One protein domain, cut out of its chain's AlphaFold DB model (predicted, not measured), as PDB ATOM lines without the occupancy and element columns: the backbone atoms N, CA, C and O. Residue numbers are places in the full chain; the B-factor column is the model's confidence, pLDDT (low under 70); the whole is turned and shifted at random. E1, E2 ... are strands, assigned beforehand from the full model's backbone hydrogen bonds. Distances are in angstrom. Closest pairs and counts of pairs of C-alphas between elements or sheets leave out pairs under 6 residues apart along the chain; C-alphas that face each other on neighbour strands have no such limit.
ATOM      1  N   LEU A   3     168.728 108.411 211.139       96.12
ATOM      2  CA  LEU A   3     169.748 107.376 210.998       96.12
ATOM      3  C   LEU A   3     171.018 107.829 211.715       96.12
ATOM      4  O   LEU A   3     171.366 109.011 211.670       96.12
ATOM      5  N   ARG A   4     171.726 106.898 212.356       96.06
ATOM      6  CA  ARG A   4     172.997 107.178 213.033       96.06
ATOM      7  C   ARG A   4     173.999 106.063 212.775       96.06
ATOM      8  O   ARG A   4     173.722 104.913 213.106       96.06
ATOM      9  N   ASN A   5     175.185 106.423 212.295       96.12
ATOM     10  CA  ASN A   5     176.337 105.531 212.312       96.12
ATOM     11  C   ASN A   5     177.036 105.658 213.676       96.12
ATOM     12  O   ASN A   5     177.642 106.679 213.983       96.12
ATOM     13  N   SER A   6     176.903 104.651 214.540       94.88
ATOM     14  CA  SER A   6     177.524 104.646 215.874       94.88
ATOM     15  C   SER A   6     178.993 104.215 215.874       94.88
ATOM     16  O   SER A   6     179.646 104.339 216.908       94.88
ATOM     17  N   SER A   7     179.503 103.707 214.750       95.31
ATOM     18  CA  SER A   7     180.904 103.305 214.611       95.31
ATOM     19  C   SER A   7     181.803 104.503 214.285       95.31
ATOM     20  O   SER A   7     181.320 105.592 213.978       95.31
ATOM     21  N   ASN A   8     183.119 104.298 214.338       95.75
ATOM     22  CA  ASN A   8     184.127 105.259 213.884       95.75
ATOM     23  C   ASN A   8     184.514 105.081 212.402       95.75
ATOM     24  O   ASN A   8     185.348 105.827 211.903       95.75
ATOM     25  N   GLN A   9     183.936 104.095 211.713       96.50
ATOM     26  CA  GLN A   9     184.218 103.783 210.313       96.50
ATOM     27  C   GLN A   9     183.081 104.275 209.424       96.50
ATOM     28  O   GLN A   9     181.924 104.291 209.847       96.50
ATOM     29  N   THR A  10     183.391 104.616 208.177       96.44
ATOM     30  CA  THR A  10     182.374 104.864 207.153       96.44
ATOM     31  C   THR A  10     181.566 103.588 206.910       96.44
ATOM     32  O   THR A  10     182.122 102.492 206.835       96.44
ATOM     33  N   ARG A  11     180.240 103.717 206.837       96.81
ATOM     34  CA  ARG A  11     179.306 102.604 206.648       96.81
ATOM     35  C   ARG A  11     178.318 102.927 205.544       96.81
ATOM     36  O   ARG A  11     177.718 104.000 205.545       96.81
ATOM     37  N   THR A  12     178.085 101.958 204.670       97.25
ATOM     38  CA  THR A  12     177.027 102.055 203.671       97.25
ATOM     39  C   THR A  12     175.711 101.610 204.290       97.25
ATOM     40  O   THR A  12     175.568 100.472 204.734       97.25
ATOM     41  N   VAL A  13     174.739 102.514 204.353       96.94
ATOM     42  CA  VAL A  13     173.408 102.262 204.909       96.94
ATOM     43  C   VAL A  13     172.386 102.274 203.785       96.94
ATOM     44  O   VAL A  13     172.327 103.200 202.977       96.94
ATOM     45  N   THR A  14     171.553 101.242 203.740       97.69
ATOM     46  CA  THR A  14     170.470 101.102 202.768       97.69
ATOM     47  C   THR A  14     169.115 101.247 203.434       97.69
ATOM     48  O   THR A  14     168.913 100.828 204.576       97.69
ATOM     49  N   VAL A  15     168.177 101.836 202.694       97.62
ATOM     50  CA  VAL A  15     166.762 101.904 203.057       97.62
ATOM     51  C   VAL A  15     165.957 101.219 201.965       97.62
ATOM     52  O   VAL A  15     166.046 101.592 200.794       97.62
ATOM     53  N   SER A  16     165.157 100.228 202.342       97.31
ATOM     54  CA  SER A  16     164.308  99.467 201.425       97.31
ATOM     55  C   SER A  16     162.929  99.220 202.027       97.31
ATOM     56  O   SER A  16     162.747  99.242 203.241       97.31
ATOM     57  N   ILE A  17     161.944  98.975 201.171       96.62
ATOM     58  CA  ILE A  17     160.667  98.379 201.575       96.62
ATOM     59  C   ILE A  17     160.740  96.916 201.157       96.62
ATOM     60  O   ILE A  17     161.192  96.632 200.053       96.62
ATOM     61  N   GLN A  18     160.348  95.990 202.024       95.31
ATOM     62  CA  GLN A  18     160.356  94.550 201.767       95.31
ATOM     63  C   GLN A  18     158.942  93.982 201.876       95.31
ATOM     64  O   GLN A  18     158.146  94.493 202.659       95.31
ATOM     65  N   THR A  19     158.646  92.899 201.153       95.50
ATOM     66  CA  THR A  19     157.357  92.190 201.239       95.50
ATOM     67  C   THR A  19     157.601  90.733 201.648       95.50
ATOM     68  O   THR A  19     157.607  89.843 200.794       95.50
ATOM     69  N   PRO A  20     157.875  90.464 202.935       94.25
ATOM     70  CA  PRO A  20     158.069  89.104 203.419       94.25
ATOM     71  C   PRO A  20     156.753  88.311 203.399       94.25
ATOM     72  O   PRO A  20     155.659  88.860 203.271       94.25
ATOM     73  N   VAL A  21     156.850  86.993 203.530       92.31
ATOM     74  CA  VAL A  21     155.684  86.141 203.783       92.31
ATOM     75  C   VAL A  21     155.264  86.305 205.243       92.31
ATOM     76  O   VAL A  21     156.115  86.396 206.125       92.31
ATOM     77  N   LYS A  22     153.950  86.327 205.501       84.69
ATOM     78  CA  LYS A  22     153.406  86.244 206.860       84.69
ATOM     79  C   LYS A  22     153.821  84.905 207.482       84.69
ATOM     80  O   LYS A  22     153.435  83.859 206.966       84.69
ATOM     81  N   ASP A  23     154.594  84.956 208.558       79.00
ATOM     82  CA  ASP A  23     154.886  83.806 209.416       79.00
ATOM     83  C   ASP A  23     153.963  83.877 210.639       79.00
ATOM     84  O   ASP A  23     153.908  84.906 211.309       79.00
ATOM     85  N   GLU A  24     153.193  82.819 210.900       65.56
ATOM     86  CA  GLU A  24     152.321  82.738 212.083       65.56
ATOM     87  C   GLU A  24     153.010  82.058 213.280       65.56
ATOM     88  O   GLU A  24     152.460  82.074 214.378       65.56
ATOM     89  N   GLY A  25     154.208  81.483 213.095       62.75
ATOM     90  CA  GLY A  25     154.915  80.697 214.115       62.75
ATOM     91  C   GLY A  25     156.226  81.301 214.638       62.75
ATOM     92  O   GLY A  25     156.704  80.868 215.684       62.75
ATOM     93  N   GLY A  26     156.814  82.288 213.951       60.56
ATOM     94  CA  GLY A  26     158.079  82.926 214.337       60.56
ATOM     95  C   GLY A  26     158.020  84.454 214.271       60.56
ATOM     96  O   GLY A  26     157.810  85.023 213.207       60.56
ATOM     97  N   SER A  27     158.243  85.136 215.398       60.94
ATOM     98  CA  SER A  27     158.135  86.604 215.497       60.94
ATOM     99  C   SER A  27     159.373  87.378 215.027       60.94
ATOM    100  O   SER A  27     159.273  88.568 214.738       60.94
ATOM    101  N   ASP A  28     160.533  86.718 214.924       73.31
ATOM    102  CA  ASP A  28     161.832  87.416 214.890       73.31
ATOM    103  C   ASP A  28     162.577  87.282 213.551       73.31
ATOM    104  O   ASP A  28     163.789  87.492 213.473       73.31
ATOM    105  N   ARG A  29     161.890  86.898 212.469       84.25
ATOM    106  CA  ARG A  29     162.526  86.739 211.151       84.25
ATOM    107  C   ARG A  29     161.636  87.187 210.004       84.25
ATOM    108  O   ARG A  29     160.420  87.048 210.045       84.25
ATOM    109  N   LEU A  30     162.272  87.674 208.942       89.62
ATOM    110  CA  LEU A  30     161.614  87.945 207.669       89.62
ATOM    111  C   LEU A  30     161.829  86.753 206.732       89.62
ATOM    112  O   LEU A  30     162.971  86.361 206.486       89.62
ATOM    113  N   LEU A  31     160.740  86.186 206.212       91.25
ATOM    114  CA  LEU A  31     160.779  85.065 205.274       91.25
ATOM    115  C   LEU A  31     160.541  85.550 203.843       91.25
ATOM    116  O   LEU A  31     159.579  86.269 203.572       91.25
ATOM    117  N   PHE A  32     161.394  85.115 202.922       93.69
ATOM    118  CA  PHE A  32     161.325  85.467 201.505       93.69
ATOM    119  C   PHE A  32     161.221  84.200 200.652       93.69
ATOM    120  O   PHE A  32     161.794  83.167 200.995       93.69
ATOM    121  N   LEU A  33     160.465  84.273 199.557       92.44
ATOM    122  CA  LEU A  33     160.249  83.156 198.641       92.44
ATOM    123  C   LEU A  33     161.367  83.085 197.600       92.44
ATOM    124  O   LEU A  33     161.738  84.095 196.999       92.44
ATOM    125  N   GLN A  34     161.848  81.867 197.362       88.81
ATOM    126  CA  GLN A  34     162.807  81.536 196.316       88.81
ATOM    127  C   GLN A  34     162.420  80.160 195.731       88.81
ATOM    128  O   GLN A  34     162.533  79.166 196.448       88.81
ATOM    129  N   PRO A  35     161.944  80.065 194.473       84.00
ATOM    130  CA  PRO A  35     161.823  81.137 193.482       84.00
ATOM    131  C   PRO A  35     160.722  82.157 193.816       84.00
ATOM    132  O   PRO A  35     159.804  81.889 194.594       84.00
ATOM    133  N   ARG A  36     160.819  83.345 193.210       83.69
ATOM    134  CA  ARG A  36     159.808  84.404 193.341       83.69
ATOM    135  C   ARG A  36     158.508  83.991 192.644       83.69
ATOM    136  O   ARG A  36     158.535  83.290 191.638       83.69
ATOM    137  N   VAL A  37     157.382  84.464 193.169       90.50
ATOM    138  CA  VAL A  37     156.039  84.250 192.601       90.50
ATOM    139  C   VAL A  37     155.509  85.545 191.998       90.50
ATOM    140  O   VAL A  37     155.884  86.618 192.454       90.50
ATOM    141  N   GLU A  38     154.606  85.476 191.020       92.19
ATOM    142  CA  GLU A  38     154.145  86.666 190.282       92.19
ATOM    143  C   GLU A  38     153.148  87.561 191.032       92.19
ATOM    144  O   GLU A  38     152.905  88.695 190.621       92.19
ATOM    145  N   GLN A  39     152.567  87.083 192.135       95.50
ATOM    146  CA  GLN A  39     151.518  87.812 192.841       95.50
ATOM    147  C   GLN A  39     152.043  89.136 193.413       95.50
ATOM    148  O   GLN A  39     152.853  89.144 194.341       95.50
ATOM    149  N   VAL A  40     151.550  90.257 192.881       96.19
ATOM    150  CA  VAL A  40     151.868  91.609 193.359       96.19
ATOM    151  C   VAL A  40     151.163  91.867 194.688       96.19
ATOM    152  O   VAL A  40     149.960  91.661 194.811       96.19
ATOM    153  N   PHE A  41     151.928  92.316 195.675       96.62
ATOM    154  CA  PHE A  41     151.466  92.632 197.031       96.62
ATOM    155  C   PHE A  41     151.507  94.129 197.315       96.62
ATOM    156  O   PHE A  41     150.746  94.620 198.140       96.62
ATOM    157  N   PHE A  42     152.376  94.859 196.623       97.25
ATOM    158  CA  PHE A  42     152.444  96.307 196.698       97.25
ATOM    159  C   PHE A  42     152.803  96.862 195.325       97.25
ATOM    160  O   PHE A  42     153.750  96.394 194.690       97.25
ATOM    161  N   ARG A  43     152.076  97.885 194.874       97.06
ATOM    162  CA  ARG A  43     152.482  98.712 193.738       97.06
ATOM    163  C   ARG A  43     152.164 100.169 194.027       97.06
ATOM    164  O   ARG A  43     151.046 100.491 194.417       97.06
ATOM    165  N   GLY A  44     153.128 101.054 193.832       96.94
ATOM    166  CA  GLY A  44     152.910 102.469 194.093       96.94
ATOM    167  C   GLY A  44     154.171 103.302 193.986       96.94
ATOM    168  O   GLY A  44     155.286 102.787 193.916       96.94
ATOM    169  N   THR A  45     153.985 104.616 193.975       97.94
ATOM    170  CA  THR A  45     155.096 105.565 194.010       97.94
ATOM    171  C   THR A  45     155.541 105.778 195.450       97.94
ATOM    172  O   THR A  45     154.745 106.158 196.306       97.94
ATOM    173  N   VAL A  46     156.831 105.577 195.697       98.12
ATOM    174  CA  VAL A  46     157.493 105.869 196.966       98.12
ATOM    175  C   VAL A  46     158.372 107.095 196.775       98.12
ATOM    176  O   VAL A  46     159.213 107.132 195.875       98.12
ATOM    177  N   ARG A  47     158.180 108.108 197.616       98.56
ATOM    178  CA  ARG A  47     159.034 109.291 197.681       98.56
ATOM    179  C   ARG A  47     160.048 109.110 198.802       98.56
ATOM    180  O   ARG A  47     159.669 108.818 199.932       98.56
ATOM    181  N   VAL A  48     161.319 109.339 198.502       98.25
ATOM    182  CA  VAL A  48     162.403 109.357 199.485       98.25
ATOM    183  C   VAL A  48     163.041 110.739 199.495       98.25
ATOM    184  O   VAL A  48     163.430 111.235 198.439       98.25
ATOM    185  N   ARG A  49     163.152 111.358 200.673       98.31
ATOM    186  CA  ARG A  49     163.885 112.615 200.873       98.31
ATOM    187  C   ARG A  49     165.019 112.442 201.865       98.31
ATOM    188  O   ARG A  49     164.858 111.734 202.859       98.31
ATOM    189  N   TYR A  50     166.149 113.075 201.591       97.56
ATOM    190  CA  TYR A  50     167.351 113.005 202.419       97.56
ATOM    191  C   TYR A  50     168.289 114.173 202.099       97.56
ATOM    192  O   TYR A  50     168.150 114.805 201.054       97.56
ATOM    193  N   LEU A  51     169.248 114.440 202.984       95.38
ATOM    194  CA  LEU A  51     170.390 115.306 202.685       95.38
ATOM    195  C   LEU A  51     171.510 114.465 202.068       95.38
ATOM    196  O   LEU A  51     171.881 113.421 202.625       95.38
ATOM    197  N   ASP A  52     172.016 114.895 200.915       92.00
ATOM    198  CA  ASP A  52     173.218 114.309 200.326       92.00
ATOM    199  C   ASP A  52     174.489 114.739 201.078       92.00
ATOM    200  O   ASP A  52     174.425 115.363 202.140       92.00
ATOM    201  N   ASP A  53     175.645 114.336 200.557       89.19
ATOM    202  CA  ASP A  53     176.943 114.551 201.203       89.19
ATOM    203  C   ASP A  53     177.355 116.032 201.221       89.19
ATOM    204  O   ASP A  53     178.109 116.447 202.098       89.19
ATOM    205  N   ASP A  54     176.790 116.841 200.320       90.69
ATOM    206  CA  ASP A  54     176.983 118.293 200.256       90.69
ATOM    207  C   ASP A  54     175.989 119.051 201.160       90.69
ATOM    208  O   ASP A  54     175.984 120.283 201.211       90.69
ATOM    209  N   GLY A  55     175.117 118.330 201.876       89.81
ATOM    210  CA  GLY A  55     174.068 118.914 202.709       89.81
ATOM    211  C   GLY A  55     172.891 119.477 201.907       89.81
ATOM    212  O   GLY A  55     172.112 120.269 202.440       89.81
ATOM    213  N   VAL A  56     172.736 119.078 200.643       95.56
ATOM    214  CA  VAL A  56     171.629 119.497 199.779       95.56
ATOM    215  C   VAL A  56     170.466 118.522 199.924       95.56
ATOM    216  O   VAL A  56     170.630 117.300 199.875       95.56
ATOM    217  N   GLU A  57     169.248 119.048 200.070       96.81
ATOM    218  CA  GLU A  57     168.049 118.212 200.095       96.81
ATOM    219  C   GLU A  57     167.793 117.583 198.719       96.81
ATOM    220  O   GLU A  57     167.604 118.260 197.706       96.81
ATOM    221  N   ARG A  58     167.747 116.253 198.690       97.81
ATOM    222  CA  ARG A  58     167.399 115.454 197.519       97.81
ATOM    223  C   ARG A  58     166.042 114.810 197.716       97.81
ATOM    224  O   ARG A  58     165.739 114.265 198.774       97.81
ATOM    225  N   THR A  59     165.238 114.829 196.657       98.00
ATOM    226  CA  THR A  59     163.970 114.099 196.577       98.00
ATOM    227  C   THR A  59     164.038 113.101 195.427       98.00
ATOM    228  O   THR A  59     164.291 113.479 194.286       98.00
ATOM    229  N   ARG A  60     163.764 111.828 195.715       96.81
ATOM    230  CA  ARG A  60     163.687 110.739 194.738       96.81
ATOM    231  C   ARG A  60     162.282 110.153 194.721       96.81
ATOM    232  O   ARG A  60     161.713 109.893 195.776       96.81
ATOM    233  N   TYR A  61     161.753 109.892 193.530       98.00
ATOM    234  CA  TYR A  61     160.507 109.152 193.336       98.00
ATOM    235  C   TYR A  61     160.822 107.802 192.701       98.00
ATOM    236  O   TYR A  61     161.546 107.735 191.708       98.00
ATOM    237  N   VAL A  62     160.295 106.729 193.280       97.56
ATOM    238  CA  VAL A  62     160.490 105.360 192.798       97.56
ATOM    239  C   VAL A  62     159.127 104.730 192.578       97.56
ATOM    240  O   VAL A  62     158.333 104.641 193.510       97.56
ATOM    241  N   HIS A  63     158.854 104.273 191.358       97.75
ATOM    242  CA  HIS A  63     157.726 103.381 191.122       97.75
ATOM    243  C   HIS A  63     158.112 101.980 191.601       97.75
ATOM    244  O   HIS A  63     158.919 101.299 190.970       97.75
ATOM    245  N   LEU A  64     157.591 101.580 192.757       97.25
ATOM    246  CA  LEU A  64     157.917 100.318 193.402       97.25
ATOM    247  C   LEU A  64     156.822  99.294 193.113       97.25
ATOM    248  O   LEU A  64     155.653  99.535 193.406       97.25
ATOM    249  N   VAL A  65     157.223  98.132 192.605       96.62
ATOM    250  CA  VAL A  65     156.377  96.940 192.494       96.62
ATOM    251  C   VAL A  65     157.028  95.831 193.309       96.62
ATOM    252  O   VAL A  65     158.175  95.460 193.053       96.62
ATOM    253  N   GLN A  66     156.306  95.305 194.295       96.50
ATOM    254  CA  GLN A  66     156.754  94.188 195.119       96.50
ATOM    255  C   GLN A  66     155.794  93.016 195.016       96.50
ATOM    256  O   GLN A  66     154.574  93.168 195.120       96.50
ATOM    257  N   ARG A  67     156.376  91.836 194.838       95.94
ATOM    258  CA  ARG A  67     155.669  90.561 194.819       95.94
ATOM    259  C   ARG A  67     155.695  89.892 196.193       95.94
ATOM    260  O   ARG A  67     156.516  90.223 197.047       95.94
ATOM    261  N   ARG A  68     154.799  88.934 196.408       95.06
ATOM    262  CA  ARG A  68     154.741  88.138 197.640       95.06
ATOM    263  C   ARG A  68     156.091  87.485 197.933       95.06
ATOM    264  O   ARG A  68     156.653  86.807 197.075       95.06
ATOM    265  N   GLY A  69     156.583  87.644 199.159       94.31
ATOM    266  CA  GLY A  69     157.844  87.045 199.593       94.31
ATOM    267  C   GLY A  69     159.082  87.633 198.912       94.31
ATOM    268  O   GLY A  69     160.127  86.994 198.919       94.31
ATOM    269  N   GLN A  70     158.992  88.814 198.300       94.50
ATOM    270  CA  GLN A  70     160.113  89.460 197.627       94.50
ATOM    271  C   GLN A  70     161.011  90.230 198.609       94.50
ATOM    272  O   GLN A  70     160.548  91.109 199.342       94.50
ATOM    273  N   THR A  71     162.324  89.981 198.534       93.94
ATOM    274  CA  THR A  71     163.342  90.877 199.103       93.94
ATOM    275  C   THR A  71     163.339  92.208 198.353       93.94
ATOM    276  O   THR A  71     163.344  92.244 197.117       93.94
ATOM    277  N   GLY A  72     163.301  93.303 199.107       93.12
ATOM    278  CA  GLY A  72     163.275  94.653 198.560       93.12
ATOM    279  C   GLY A  72     164.638  95.127 198.076       93.12
ATOM    280  O   GLY A  72     165.624  94.992 198.798       93.12
ATOM    281  N   GLU A  73     164.671  95.754 196.902       95.06
ATOM    282  CA  GLU A  73     165.852  96.485 196.436       95.06
ATOM    283  C   GLU A  73     165.998  97.820 197.195       95.06
ATOM    284  O   GLU A  73     164.984  98.425 197.574       95.06
ATOM    285  N   PRO A  74     167.229  98.315 197.420       96.94
ATOM    286  CA  PRO A  74     167.448  99.609 198.059       96.94
ATOM    287  C   PRO A  74     166.800 100.768 197.288       96.94
ATOM    288  O   PRO A  74     167.114 101.030 196.126       96.94
ATOM    289  N   LEU A  75     165.937 101.521 197.971       97.19
ATOM    290  CA  LEU A  75     165.384 102.786 197.475       97.19
ATOM    291  C   LEU A  75     166.390 103.933 197.642       97.19
ATOM    292  O   LEU A  75     166.383 104.903 196.880       97.19
ATOM    293  N   LEU A  76     167.256 103.809 198.646       97.00
ATOM    294  CA  LEU A  76     168.315 104.748 198.978       97.00
ATOM    295  C   LEU A  76     169.528 103.977 199.503       97.00
ATOM    296  O   LEU A  76     169.373 103.039 200.288       97.00
ATOM    297  N   ARG A  77     170.716 104.407 199.079       96.62
ATOM    298  CA  ARG A  77     172.013 104.007 199.625       96.62
ATOM    299  C   ARG A  77     172.737 105.283 200.053       96.62
ATOM    300  O   ARG A  77     172.790 106.226 199.270       96.62
ATOM    301  N   LEU A  78     173.224 105.312 201.288       95.56
ATOM    302  CA  LEU A  78     173.951 106.432 201.883       95.56
ATOM    303  C   LEU A  78     175.306 105.938 202.370       95.56
ATOM    304  O   LEU A  78     175.362 104.941 203.089       95.56
ATOM    305  N   GLU A  79     176.371 106.655 202.042       95.44
ATOM    306  CA  GLU A  79     177.660 106.484 202.705       95.44
ATOM    307  C   GLU A  79     177.694 107.407 203.923       95.44
ATOM    308  O   GLU A  79     177.661 108.626 203.795       95.44
ATOM    309  N   MET A  80     177.688 106.826 205.124       95.62
ATOM    310  CA  MET A  80     177.667 107.576 206.378       95.62
ATOM    311  C   MET A  80     179.020 107.480 207.074       95.62
ATOM    312  O   MET A  80     179.446 106.388 207.456       95.62
ATOM    313  N   GLN A  81     179.671 108.613 207.303       96.06
ATOM    314  CA  GLN A  81     180.904 108.722 208.075       96.06
ATOM    315  C   GLN A  81     180.699 108.274 209.529       96.06
ATOM    316  O   GLN A  81     179.575 108.198 210.040       96.06
ATOM    317  N   GLY A  82     181.798 107.954 210.216       96.38
ATOM    318  CA  GLY A  82     181.754 107.566 211.624       96.38
ATOM    319  C   GLY A  82     181.116 108.654 212.497       96.38
ATOM    320  O   GLY A  82     181.473 109.825 212.402       96.38
ATOM    321  N   GLY A  83     180.149 108.285 213.337       95.50
ATOM    322  CA  GLY A  83     179.413 109.222 214.196       95.50
ATOM    323  C   GLY A  83     178.334 110.061 213.496       95.50
ATOM    324  O   GLY A  83     177.582 110.757 214.185       95.50
ATOM    325  N   GLU A  84     178.221 109.987 212.168       95.44
ATOM    326  CA  GLU A  84     177.300 110.811 211.384       95.44
ATOM    327  C   GLU A  84     175.825 110.507 211.692       95.44
ATOM    328  O   GLU A  84     175.432 109.375 212.012       95.44
ATOM    329  N   ARG A  85     174.982 111.540 211.569       95.31
ATOM    330  CA  ARG A  85     173.523 111.447 211.649       95.31
ATOM    331  C   ARG A  85     172.896 111.985 210.370       95.31
ATOM    332  O   ARG A  85     173.224 113.090 209.957       95.31
ATOM    333  N   ARG A  86     171.937 111.250 209.804       94.56
ATOM    334  CA  ARG A  86     171.146 111.703 208.650       94.56
ATOM    335  C   ARG A  86     169.661 111.564 208.901       94.56
ATOM    336  O   ARG A  86     169.215 110.593 209.504       94.56
ATOM    337  N   GLN A  87     168.885 112.519 208.403       96.19
ATOM    338  CA  GLN A  87     167.435 112.409 208.365       96.19
ATOM    339  C   GLN A  87     167.018 111.842 207.007       96.19
ATOM    340  O   GLN A  87     167.373 112.389 205.967       96.19
ATOM    341  N   VAL A  88     166.233 110.765 207.027       97.94
ATOM    342  CA  VAL A  88     165.604 110.197 205.828       97.94
ATOM    343  C   VAL A  88     164.095 110.216 206.005       97.94
ATOM    344  O   VAL A  88     163.582 109.798 207.042       97.94
ATOM    345  N   GLN A  89     163.362 110.678 205.004       98.31
ATOM    346  CA  GLN A  89     161.907 110.604 204.957       98.31
ATOM    347  C   GLN A  89     161.489 109.663 203.833       98.31
ATOM    348  O   GLN A  89     161.985 109.774 202.716       98.31
ATOM    349  N   VAL A  90     160.581 108.739 204.140       98.12
ATOM    350  CA  VAL A  90     159.976 107.829 203.166       98.12
ATOM    351  C   VAL A  90     158.474 108.044 203.236       98.12
ATOM    352  O   VAL A  90     157.870 107.785 204.272       98.12
ATOM    353  N   ASP A  91     157.892 108.528 202.145       97.88
ATOM    354  CA  ASP A  91     156.459 108.770 202.026       97.88
ATOM    355  C   ASP A  91     155.890 107.905 200.904       97.88
ATOM    356  O   ASP A  91     156.436 107.851 199.800       97.88
ATOM    357  N   PHE A  92     154.762 107.259 201.162       96.12
ATOM    358  CA  PHE A  92     153.998 106.554 200.144       96.12
ATOM    359  C   PHE A  92     152.528 106.522 200.548       96.12
ATOM    360  O   PHE A  92     152.192 106.554 201.732       96.12
ATOM    361  N   LEU A  93     151.650 106.463 199.552       95.62
ATOM    362  CA  LEU A  93     150.249 106.142 199.782       95.62
ATOM    363  C   LEU A  93     150.139 104.621 199.876       95.62
ATOM    364  O   LEU A  93     150.544 103.930 198.942       95.62
ATOM    365  N   TYR A  94     149.615 104.105 200.986       94.19
ATOM    366  CA  TYR A  94     149.305 102.683 201.098       94.19
ATOM    367  C   TYR A  94     148.070 102.392 200.228       94.19
ATOM    368  O   TYR A  94     146.992 102.908 200.538       94.19
ATOM    369  N   PRO A  95     148.200 101.651 199.112       92.81
ATOM    370  CA  PRO A  95     147.102 101.504 198.173       92.81
ATOM    371  C   PRO A  95     146.061 100.513 198.725       92.81
ATOM    372  O   PRO A  95     146.418  99.584 199.453       92.81
ATOM    373  N   PRO A  96     144.770 100.684 198.393       93.94
ATOM    374  CA  PRO A  96     143.694  99.858 198.945       93.94
ATOM    375  C   PRO A  96     143.784  98.376 198.541       93.94
ATOM    376  O   PRO A  96     143.174  97.533 199.189       93.94
ATOM    377  N   ASP A  97     144.538  98.053 197.489       92.75
ATOM    378  CA  ASP A  97     144.774  96.695 196.999       92.75
ATOM    379  C   ASP A  97     146.106  96.084 197.476       92.75
ATOM    380  O   ASP A  97     146.465  94.983 197.050       92.75
ATOM    381  N   ALA A  98     146.852  96.757 198.365       95.50
ATOM    382  CA  ALA A  98     148.064  96.180 198.940       95.50
ATOM    383  C   ALA A  98     147.745  95.044 199.920       95.50
ATOM    384  O   ALA A  98     146.954  95.194 200.853       95.50
ATOM    385  N   THR A  99     148.440  93.919 199.746       95.94
ATOM    386  CA  THR A  99     148.356  92.765 200.649       95.94
ATOM    387  C   THR A  99     149.530  92.797 201.631       95.94
ATOM    388  O   THR A  99     150.669  92.665 201.183       95.94
ATOM    389  N   PRO A 100     149.312  92.968 202.949       92.00
ATOM    390  CA  PRO A 100     150.395  92.980 203.934       92.00
ATOM    391  C   PRO A 100     151.028  91.586 204.135       92.00
ATOM    392  O   PRO A 100     150.395  90.572 203.821       92.00
ATOM    393  N   PRO A 101     152.249  91.497 204.705       92.62
ATOM    394  CA  PRO A 101     153.030  92.588 205.307       92.62
ATOM    395  C   PRO A 101     153.990  93.313 204.345       92.62
ATOM    396  O   PRO A 101     154.578  92.709 203.448       92.62
ATOM    397  N   GLN A 102     154.224  94.602 204.614       94.31
ATOM    398  CA  GLN A 102     155.337  95.395 204.079       94.31
ATOM    399  C   GLN A 102     156.202  95.896 205.234       94.31
ATOM    400  O   GLN A 102     155.682  96.343 206.255       94.31
ATOM    401  N   VAL A 103     157.523  95.853 205.071       94.62
ATOM    402  CA  VAL A 103     158.484  96.232 206.116       94.62
ATOM    403  C   VAL A 103     159.464  97.262 205.576       94.62
ATOM    404  O   VAL A 103     160.231  96.969 204.659       94.62
ATOM    405  N   LEU A 104     159.487  98.458 206.168       96.19
ATOM    406  CA  LEU A 104     160.568  99.418 205.948       96.19
ATOM    407  C   LEU A 104     161.813  98.929 206.697       96.19
ATOM    408  O   LEU A 104     161.793  98.789 207.915       96.19
ATOM    409  N   THR A 105     162.886  98.654 205.967       95.94
ATOM    410  CA  THR A 105     164.134  98.116 206.512       95.94
ATOM    411  C   THR A 105     165.255  99.124 206.345       95.94
ATOM    412  O   THR A 105     165.459  99.669 205.261       95.94
ATOM    413  N   VAL A 106     166.007  99.329 207.423       96.50
ATOM    414  CA  VAL A 106     167.289 100.031 207.412       96.50
ATOM    415  C   VAL A 106     168.370  98.996 207.678       96.50
ATOM    416  O   VAL A 106     168.298  98.275 208.673       96.50
ATOM    417  N   ARG A 107     169.360  98.901 206.791       95.56
ATOM    418  CA  ARG A 107     170.438  97.919 206.912       95.56
ATOM    419  C   ARG A 107     171.789  98.555 206.634       95.56
ATOM    420  O   ARG A 107     171.970  99.190 205.600       95.56
ATOM    421  N   THR A 108     172.743  98.312 207.523       95.62
ATOM    422  CA  THR A 108     174.161  98.567 207.268       95.62
ATOM    423  C   THR A 108     174.732  97.418 206.436       95.62
ATOM    424  O   THR A 108     174.588  96.254 206.817       95.62
ATOM    425  N   GLU A 109     175.322  97.727 205.283       91.25
ATOM    426  CA  GLU A 109     176.102  96.768 204.496       91.25
ATOM    427  C   GLU A 109     177.405  96.449 205.263       91.25
ATOM    428  O   GLU A 109     177.972  97.315 205.938       91.25
TER     429      GLU A 109
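Overview. This is residues 3 to 109 of the 110 residues of an uncharacterized protein of Nodularia sp. NIES-3585 (UniProt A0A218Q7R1). The domain is a small sandwich of two three-stranded sheets, E4 E1 E6 and E3 E2 E5, partly face to face with their strands at 31 degrees to one another. The long hairpin of E2 and E3 and the strand E5 make the second, twisted sheet, and the long link from E1 to E2 loops out at one end of the body. The printed part has 107 residues, with no named helix and six named strands, E1 to E6 in order along it; both sheets are antiparallel. The class is all strand, though under half of the residues, 52 of 107, are in named strands. The whole is only just compact, close to loose, with a radius of gyration of the C-alphas of 15.3 A, and it spans 40 by 28 by 21 A.

Along the chain. E1, residues 11 to 18, is 21.2 A long and begins at C-alpha 11 (179.306, 102.604, 206.648). E2, residues 40 to 51, is the longest strand at 31.5 A and bends by 56 degrees at residue 44. E3, residues 57 to 67, is 30.8 A long. E4, residues 74 to 80, measures 15.4 A, and E5, residues 85 to 92, measures 23.2 A. E6, residues 103 to 108, is 15.9 A long and ends at C-alpha 108 (174.161, 98.567, 207.268).

Arrangement. In one sheet E1 is the inner strand, with E4 and E6 at the edges. N 13 and O 78 of E1 and E4 are 2.8 A apart, and N 14 and O 107 of E1 and E6 are 2.8 A apart, both within hydrogen-bond range. In the other sheet E2 is the inner strand. E2 and E3 form a hairpin, with N 46 and O 62 at 2.8 A; E2 and E5 have N 47 and O 91 at 2.8 A. Residues 3 to 4 pair antiparallel with residues 85 to 86 of E5. The parts of the two sheets that face each other are 10.0 A centre to centre, with 34 pairs of C-alphas within 10 A, and their best planes are 34 degrees apart. Between the sheets, the closest C-alphas of E3 and E4 are those of Val 62 and Leu 75, 7.2 A apart. E1 and E5 are apart. E4 and E5 meet only through their link.

Size, cuts and confidence. The C-alphas of Gly 25 and Asp 54, the two farthest apart, are 45.7 A from each other. The printed part has no cut. The link from E1 to E2, residues 19 to 39, is long; those from E2 to E3 and from E4 to E5 are tight. The mean pLDDT of the printed part is 93.4, and residues 24 to 27 are under 70.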